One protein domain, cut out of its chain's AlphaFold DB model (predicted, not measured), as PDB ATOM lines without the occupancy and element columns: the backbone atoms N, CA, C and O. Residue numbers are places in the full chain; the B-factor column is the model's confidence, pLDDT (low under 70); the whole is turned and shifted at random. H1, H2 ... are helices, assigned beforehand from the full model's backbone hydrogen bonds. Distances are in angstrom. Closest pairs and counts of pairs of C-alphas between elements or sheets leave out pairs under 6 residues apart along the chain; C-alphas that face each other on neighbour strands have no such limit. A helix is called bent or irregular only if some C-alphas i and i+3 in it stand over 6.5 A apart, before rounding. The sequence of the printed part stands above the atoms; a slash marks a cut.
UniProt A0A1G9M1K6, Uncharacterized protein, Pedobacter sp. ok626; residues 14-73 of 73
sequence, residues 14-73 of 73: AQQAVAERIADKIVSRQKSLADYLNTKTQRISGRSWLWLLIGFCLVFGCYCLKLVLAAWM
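This is residues 14 to 73 of the 73 residues of an uncharacterized protein of Pedobacter sp. ok626 (UniProt A0A1G9M1K6). What shape does the backbone make? Two long helices, H1 and H2, form a wide open V in a flat outline, with residues 43 to 45 at its point and the far ends of the arms well separated. What are the plain facts of size and make-up? The printed part has 60 residues with two named helices, H1 then H2 along the chain, and no named strand; the class is all helix. It is extended, with a radius of gyration of the C-alphas of 19.9 A and spans of 57 by 37 by 8 A.

How does the longest helix stand to the other? H1, residues 14 to 42, and H2, residues 46 to 72, are apart: no C-alpha of the one is within 8 A of the other. What joins them? A tight link of 3 residues, 43 to 45, runs from H1 to H2. How well formed are the helix backbones? In H1 and H2 every O i to N i+4 pair is within hydrogen-bond range.

Where does H1 run? It goes from C-alpha 14 at (74.587, 124.121, 74.586) to C-alpha 42 at (54.673, 93.658, 94.580), 41.5 A, and is not bent. Where does H2 run? It begins at C-alpha 46 at (48.064, 93.997, 101.617) and ends 38.8 A away at C-alpha 72 at (50.873, 124.608, 125.231), and is not bent.

How large is it? The two C-alphas farthest apart, those of Ala 14 and Met 73, are 57.2 A apart. Is anything missing? The printed part has no cut, and Met 73 is the chain's last residue. Where is confidence low? The mean pLDDT of the printed part is 86.2, and residue 73 is under 70.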
ATOM      1  N   ALA A  14      73.725 124.849  73.660       75.38
ATOM      2  CA  ALA A  14      74.587 124.121  74.586       75.38
ATOM      3  C   ALA A  14      74.004 124.000  76.011       75.38
ATOM      4  O   ALA A  14      74.121 122.949  76.632       75.38
ATOM      5  N   GLN A  15      73.352 125.040  76.540       75.38
ATOM      6  CA  GLN A  15      72.728 125.018  77.870       75.38
ATOM      7  C   GLN A  15      71.465 124.157  77.890       75.38
ATOM      8  O   GLN A  15      71.234 123.439  78.861       75.38
ATOM      9  N   GLN A  16      70.679 124.187  76.814       80.31
ATOM     10  CA  GLN A  16      69.493 123.344  76.693       80.31
ATOM     11  C   GLN A  16      69.868 121.860  76.587       80.31
ATOM     12  O   GLN A  16      69.315 121.046  77.320       80.31
ATOM     13  N   ALA A  17      70.901 121.523  75.808       80.06
ATOM     14  CA  ALA A  17      71.420 120.156  75.724       80.06
ATOM     15  C   ALA A  17      71.962 119.632  77.070       80.06
ATOM     16  O   ALA A  17      71.834 118.449  77.391       80.06
ATOM     17  N   VAL A  18      72.571 120.500  77.886       82.19
ATOM     18  CA  VAL A  18      73.026 120.140  79.240       82.19
ATOM     19  C   VAL A  18      71.834 119.928  80.176       82.19
ATOM     20  O   VAL A  18      71.820 118.949  80.922       82.19
ATOM     21  N   ALA A  19      70.826 120.801  80.122       79.75
ATOM     22  CA  ALA A  19      69.614 120.681  80.929       79.75
ATOM     23  C   ALA A  19      68.818 119.412  80.590       79.75
ATOM     24  O   ALA A  19      68.405 118.702  81.503       79.75
ATOM     25  N   GLU A  20      68.674 119.080  79.306       82.81
ATOM     26  CA  GLU A  20      68.034 117.840  78.850       82.81
ATOM     27  C   GLU A  20      68.787 116.608  79.356       82.81
ATOM     28  O   GLU A  20      68.185 115.724  79.958       82.81
ATOM     29  N   ARG A  21      70.123 116.592  79.263       83.56
ATOM     30  CA  ARG A  21      70.937 115.492  79.814       83.56
ATOM     31  C   ARG A  21      70.798 115.335  81.328       83.56
ATOM     32  O   ARG A  21      70.883 114.217  81.840       83.56
ATOM     33  N   ILE A  22      70.645 116.436  82.062       83.44
ATOM     34  CA  ILE A  22      70.410 116.400  83.511       83.44
ATOM     35  C   ILE A  22      69.000 115.879  83.794       83.44
ATOM     36  O   ILE A  22      68.844 115.005  84.646       83.44
ATOM     37  N   ALA A  23      67.995 116.358  83.059       84.38
ATOM     38  CA  ALA A  23      66.617 115.901  83.178       84.38
ATOM     39  C   ALA A  23      66.498 114.398  82.886       84.38
ATOM     40  O   ALA A  23      65.937 113.676  83.705       84.38
ATOM     41  N   ASP A  24      67.121 113.896  81.820       87.88
ATOM     42  CA  ASP A  24      67.145 112.465  81.490       87.88
ATOM     43  C   ASP A  24      67.804 111.625  82.590       87.88
ATOM     44  O   ASP A  24      67.333 110.538  82.941       87.88
ATOM     45  N   LYS A  25      68.883 112.129  83.200       87.38
ATOM     46  CA  LYS A  25      69.524 111.459  84.343       87.38
ATOM     47  C   LYS A  25      68.630 111.444  85.578       87.38
ATOM     48  O   LYS A  25      68.600 110.442  86.289       87.38
ATOM     49  N   ILE A  26      67.904 112.524  85.844       87.56
ATOM     50  CA  ILE A  26      66.966 112.588  86.971       87.56
ATOM     51  C   ILE A  26      65.794 111.638  86.723       87.56
ATOM     52  O   ILE A  26      65.489 110.817  87.586       87.56
ATOM     53  N   VAL A  27      65.186 111.690  85.539       90.06
ATOM     54  CA  VAL A  27      64.039 110.856  85.164       90.06
ATOM     55  C   VAL A  27      64.415 109.378  85.163       90.06
ATOM     56  O   VAL A  27      63.683 108.569  85.723       90.06
ATOM     57  N   SER A  28      65.573 109.000  84.618       86.88
ATOM     58  CA  SER A  28      66.039 107.603  84.650       86.88
ATOM     59  C   SER A  28      66.286 107.098  86.072       86.88
ATOM     60  O   SER A  28      65.913 105.969  86.399       86.88
ATOM     61  N   ARG A  29      66.847 107.934  86.954       84.94
ATOM     62  CA  ARG A  29      67.016 107.599  88.377       84.94
ATOM     63  C   ARG A  29      65.676 107.478  89.096       84.94
ATOM     64  O   ARG A  29      65.480 106.511  89.826       84.94
ATOM     65  N   GLN A  30      64.754 108.410  88.869       84.81
ATOM     66  CA  GLN A  30      63.407 108.367  89.441       84.81
ATOM     67  C   GLN A  30      62.636 107.140  88.962       84.81
ATOM     68  O   GLN A  30      62.022 106.459  89.776       84.81
ATOM     69  N   LYS A  31      62.730 106.810  87.672       89.62
ATOM     70  CA  LYS A  31      62.117 105.619  87.090       89.62
ATOM     71  C   LYS A  31      62.694 104.341  87.688       89.62
ATOM     72  O   LYS A  31      61.934 103.497  88.129       89.62
ATOM     73  N   SER A  32      64.019 104.230  87.792       86.94
ATOM     74  CA  SER A  32      64.663 103.068  88.416       86.94
ATOM     75  C   SER A  32      64.277 102.908  89.890       86.94
ATOM     76  O   SER A  32      64.058 101.787  90.344       86.94
ATOM     77  N   LEU A  33      64.149 104.012  90.633       83.50
ATOM     78  CA  LEU A  33      63.655 103.985  92.010       83.50
ATOM     79  C   LEU A  33      62.184 103.582  92.078       83.50
ATOM     80  O   LEU A  33      61.827 102.777  92.932       83.50
ATOM     81  N   ALA A  34      61.348 104.113  91.189       81.56
ATOM     82  CA  ALA A  34      59.942 103.750  91.098       81.56
ATOM     83  C   ALA A  34      59.786 102.265  90.758       81.56
ATOM     84  O   ALA A  34      59.053 101.577  91.454       81.56
ATOM     85  N   ASP A  35      60.533 101.752  89.780       86.75
ATOM     86  CA  ASP A  35      60.543 100.337  89.408       86.75
ATOM     87  C   ASP A  35      61.032  99.469  90.573       86.75
ATOM     88  O   ASP A  35      60.363  98.506  90.932       86.75
ATOM     89  N   TYR A  36      62.127  99.846  91.245       83.44
ATOM     90  CA  TYR A  36      62.630  99.135  92.427       83.44
ATOM     91  C   TYR A  36      61.603  99.099  93.563       83.44
ATOM     92  O   TYR A  36      61.347  98.042  94.147       83.44
ATOM     93  N   LEU A  37      60.997 100.246  93.876       79.56
ATOM     94  CA  LEU A  37      59.945 100.346  94.882       79.56
ATOM     95  C   LEU A  37      58.737  99.516  94.470       79.56
ATOM     96  O   LEU A  37      58.199  98.803  95.310       79.56
ATOM     97  N   ASN A  38      58.345  99.539  93.200       81.75
ATOM     98  CA  ASN A  38      57.215  98.781  92.691       81.75
ATOM     99  C   ASN A  38      57.482  97.272  92.787       81.75
ATOM    100  O   ASN A  38      56.677  96.557  93.373       81.75
ATOM    101  N   THR A  39      58.652  96.788  92.352       80.75
ATOM    102  CA  THR A  39      59.070  95.381  92.503       80.75
ATOM    103  C   THR A  39      59.112  94.952  93.969       80.75
ATOM    104  O   THR A  39      58.634  93.873  94.321       80.75
ATOM    105  N   LYS A  40      59.642  95.802  94.856       77.25
ATOM    106  CA  LYS A  40      59.689  95.521  96.296       77.25
ATOM    107  C   LYS A  40      58.290  95.502  96.911       77.25
ATOM    108  O   LYS A  40      58.025  94.684  97.787       77.25
ATOM    109  N   THR A  41      57.399  96.357  96.417       75.69
ATOM    110  CA  THR A  41      56.007  96.480  96.857       75.69
ATOM    111  C   THR A  41      55.128  95.350  96.325       75.69
ATOM    112  O   THR A  41      54.239  94.904  97.041       75.69
ATOM    113  N   GLN A  42      55.410  94.801  95.139       73.81
ATOM    114  CA  GLN A  42      54.673  93.658  94.580       73.81
ATOM    115  C   GLN A  42      54.734  92.414  95.475       73.81
ATOM    116  O   GLN A  42      53.803  91.613  95.487       73.81
ATOM    117  N   ARG A  43      55.812  92.253  96.255       70.81
ATOM    118  CA  ARG A  43      55.966  91.142  97.207       70.81
ATOM    119  C   ARG A  43      55.369  91.428  98.589       70.81
ATOM    120  O   ARG A  43      55.364  90.545  99.445       70.81
ATOM    121  N   ILE A  44      54.904  92.651  98.835       76.38
ATOM    122  CA  ILE A  44      54.310  93.061 100.108       76.38
ATOM    123  C   ILE A  44      52.813  92.747 100.055       76.38
ATOM    124  O   ILE A  44      52.058  93.339  99.291       76.38
ATOM    125  N   SER A  45      52.376  91.807 100.896       75.69
ATOM    126  CA  SER A  45      50.956  91.503 101.100       75.69
ATOM    127  C   SER A  45      50.194  92.753 101.556       75.69
ATOM    128  O   SER A  45      50.718  93.546 102.340       75.69
ATOM    129  N   GLY A  46      48.927  92.899 101.155       78.38
ATOM    130  CA  GLY A  46      48.064  93.997 101.617       78.38
ATOM    131  C   GLY A  46      48.001  94.131 103.148       78.38
ATOM    132  O   GLY A  46      47.891  95.238 103.667       78.38
ATOM    133  N   ARG A  47      48.187  93.029 103.893       81.50
ATOM    134  CA  ARG A  47      48.313  93.063 105.362       81.50
ATOM    135  C   ARG A  47      49.560  93.809 105.836       81.50
ATOM    136  O   ARG A  47      49.482  94.562 106.797       81.50
ATOM    137  N   SER A  48      50.699  93.623 105.174       83.25
ATOM    138  CA  SER A  48      51.941  94.325 105.514       83.25
ATOM    139  C   SER A  48      51.836  95.827 105.241       83.25
ATOM    140  O   SER A  48      52.332  96.612 106.042       83.25
ATOM    141  N   TRP A  49      51.132  96.235 104.178       86.06
ATOM    142  CA  TRP A  49      50.796  97.645 103.934       86.06
ATOM    143  C   TRP A  49      49.916  98.239 105.028       86.06
ATOM    144  O   TRP A  49      50.151  99.361 105.467       86.06
ATOM    145  N   LEU A  50      48.930  97.474 105.492       88.88
ATOM    146  CA  LEU A  50      48.026  97.902 106.553       88.88
ATOM    147  C   LEU A  50      48.773  98.095 107.881       88.88
ATOM    148  O   LEU A  50      48.585  99.111 108.543       88.88
ATOM    149  N   TRP A  51      49.689  97.188 108.231       92.12
ATOM    150  CA  TRP A  51      50.564  97.359 109.396       92.12
ATOM    151  C   TRP A  51      51.510  98.557 109.263       92.12
ATOM    152  O   TRP A  51      51.691  99.297 110.228       92.12
ATOM    153  N   LEU A  52      52.072  98.786 108.073       90.69
ATOM    154  CA  LEU A  52      52.884  99.973 107.785       90.69
ATOM    155  C   LEU A  52      52.081 101.265 107.974       90.69
ATOM    156  O   LEU A  52      52.575 102.207 108.589       90.69
ATOM    157  N   LEU A  53      50.839 101.286 107.489       91.81
ATOM    158  CA  LEU A  53      49.936 102.424 107.623       91.81
ATOM    159  C   LEU A  53      49.587 102.691 109.091       91.81
ATOM    160  O   LEU A  53      49.677 103.831 109.537       91.81
ATOM    161  N   ILE A  54      49.247 101.651 109.855       95.12
ATOM    162  CA  ILE A  54      48.982 101.776 111.296       95.12
ATOM    163  C   ILE A  54      50.215 102.334 112.015       95.12
ATOM    164  O   ILE A  54      50.095 103.288 112.780       95.12
ATOM    165  N   GLY A  55      51.399 101.781 111.739       94.94
ATOM    166  CA  GLY A  55      52.654 102.262 112.315       94.94
ATOM    167  C   GLY A  55      52.920 103.733 111.987       94.94
ATOM    168  O   GLY A  55      53.239 104.515 112.882       94.94
ATOM    169  N   PHE A  56      52.721 104.131 110.729       95.75
ATOM    170  CA  PHE A  56      52.855 105.522 110.297       95.75
ATOM    171  C   PHE A  56      51.892 106.450 111.048       95.75
ATOM    172  O   PHE A  56      52.324 107.463 111.599       95.75
ATOM    173  N   CYS A  57      50.611 106.084 111.130       96.44
ATOM    174  CA  CYS A  57      49.600 106.862 111.843       96.44
ATOM    175  C   CYS A  57      49.922 107.006 113.335       96.44
ATOM    176  O   CYS A  57      49.747 108.091 113.884       96.44
ATOM    177  N   LEU A  58      50.415 105.950 113.988       97.06
ATOM    178  CA  LEU A  58      50.803 106.002 115.399       97.06
ATOM    179  C   LEU A  58      51.996 106.932 115.622       97.06
ATOM    180  O   LEU A  58      51.926 107.815 116.473       97.06
ATOM    181  N   VAL A  59      53.066 106.783 114.837       96.88
ATOM    182  CA  VAL A  59      54.261 107.634 114.959       96.88
ATOM    183  C   VAL A  59      53.909 109.097 114.706       96.88
ATOM    184  O   VAL A  59      54.270 109.969 115.497       96.88
ATOM    185  N   PHE A  60      53.170 109.369 113.631       96.69
ATOM    186  CA  PHE A  60      52.779 110.726 113.274       96.69
ATOM    187  C   PHE A  60      51.796 111.322 114.289       96.69
ATOM    188  O   PHE A  60      51.966 112.462 114.714       96.69
ATOM    189  N   GLY A  61      50.813 110.543 114.743       96.00
ATOM    190  CA  GLY A  61      49.874 110.953 115.785       96.00
ATOM    191  C   GLY A  61      50.581 111.293 117.096       96.00
ATOM    192  O   GLY A  61      50.355 112.367 117.654       96.00
ATOM    193  N   CYS A  62      51.500 110.437 117.550       96.50
ATOM    194  CA  CYS A  62      52.334 110.707 118.721       96.50
ATOM    195  C   CYS A  62      53.177 111.972 118.543       96.50
ATOM    196  O   CYS A  62      53.259 112.773 119.471       96.50
ATOM    197  N   TYR A  63      53.774 112.178 117.367       96.44
ATOM    198  CA  TYR A  63      54.544 113.385 117.066       96.44
ATOM    199  C   TYR A  63      53.684 114.654 117.136       96.44
ATOM    200  O   TYR A  63      54.073 115.621 117.790       96.44
ATOM    201  N   CYS A  64      52.488 114.636 116.545       94.88
ATOM    202  CA  CYS A  64      51.540 115.747 116.615       94.88
ATOM    203  C   CYS A  64      51.118 116.048 118.057       94.88
ATOM    204  O   CYS A  64      51.114 117.209 118.456       94.88
ATOM    205  N   LEU A  65      50.825 115.023 118.863       95.44
ATOM    206  CA  LEU A  65      50.526 115.205 120.287       95.44
ATOM    207  C   LEU A  65      51.714 115.819 121.035       95.44
ATOM    208  O   LEU A  65      51.532 116.743 121.821       95.44
ATOM    209  N   LYS A  66      52.936 115.357 120.746       95.88
ATOM    210  CA  LYS A  66      54.182 115.927 121.281       95.88
ATOM    211  C   LYS A  66      54.314 117.411 120.945       95.88
ATOM    212  O   LYS A  66      54.681 118.185 121.823       95.88
ATOM    213  N   LEU A  67      54.013 117.801 119.707       94.25
ATOM    214  CA  LEU A  67      54.044 119.200 119.278       94.25
ATOM    215  C   LEU A  67      52.971 120.040 119.969       94.25
ATOM    216  O   LEU A  67      53.272 121.139 120.413       94.25
ATOM    217  N   VAL A  68      51.745 119.529 120.095       95.12
ATOM    218  CA  VAL A  68      50.661 120.238 120.791       95.12
ATOM    219  C   VAL A  68      51.016 120.456 122.259       95.12
ATOM    220  O   VAL A  68      50.876 121.569 122.755       95.12
ATOM    221  N   LEU A  69      51.534 119.427 122.935       94.75
ATOM    222  CA  LEU A  69      51.987 119.534 124.322       94.75
ATOM    223  C   LEU A  69      53.146 120.521 124.474       94.75
ATOM    224  O   LEU A  69      53.145 121.298 125.415       94.75
ATOM    225  N   ALA A  70      54.106 120.517 123.547       91.75
ATOM    226  CA  ALA A  70      55.223 121.460 123.559       91.75
ATOM    227  C   ALA A  70      54.817 122.897 123.193       91.75
ATOM    228  O   ALA A  70      55.545 123.826 123.510       91.75
ATOM    229  N   ALA A  71      53.701 123.090 122.489       90.06
ATOM    230  CA  ALA A  71      53.190 124.415 122.149       90.06
ATOM    231  C   ALA A  71      52.339 125.028 123.272       90.06
ATOM    232  O   ALA A  71      52.207 126.247 123.340       90.06
ATOM    233  N   TRP A  72      51.726 124.190 124.113       81.38
ATOM    234  CA  TRP A  72      50.873 124.608 125.231       81.38
ATOM    235  C   TRP A  72      51.593 124.682 126.584       81.38
ATOM    236  O   TRP A  72      51.003 125.178 127.544       81.38
ATOM    237  N   MET A  73      52.825 124.179 126.672       64.69
ATOM    238  CA  MET A  73      53.669 124.154 127.871       64.69
ATOM    239  C   MET A  73      54.845 125.108 127.692       64.69
ATOM    240  O   MET A  73      55.132 125.856 128.649       64.69
TER     241      MET A  73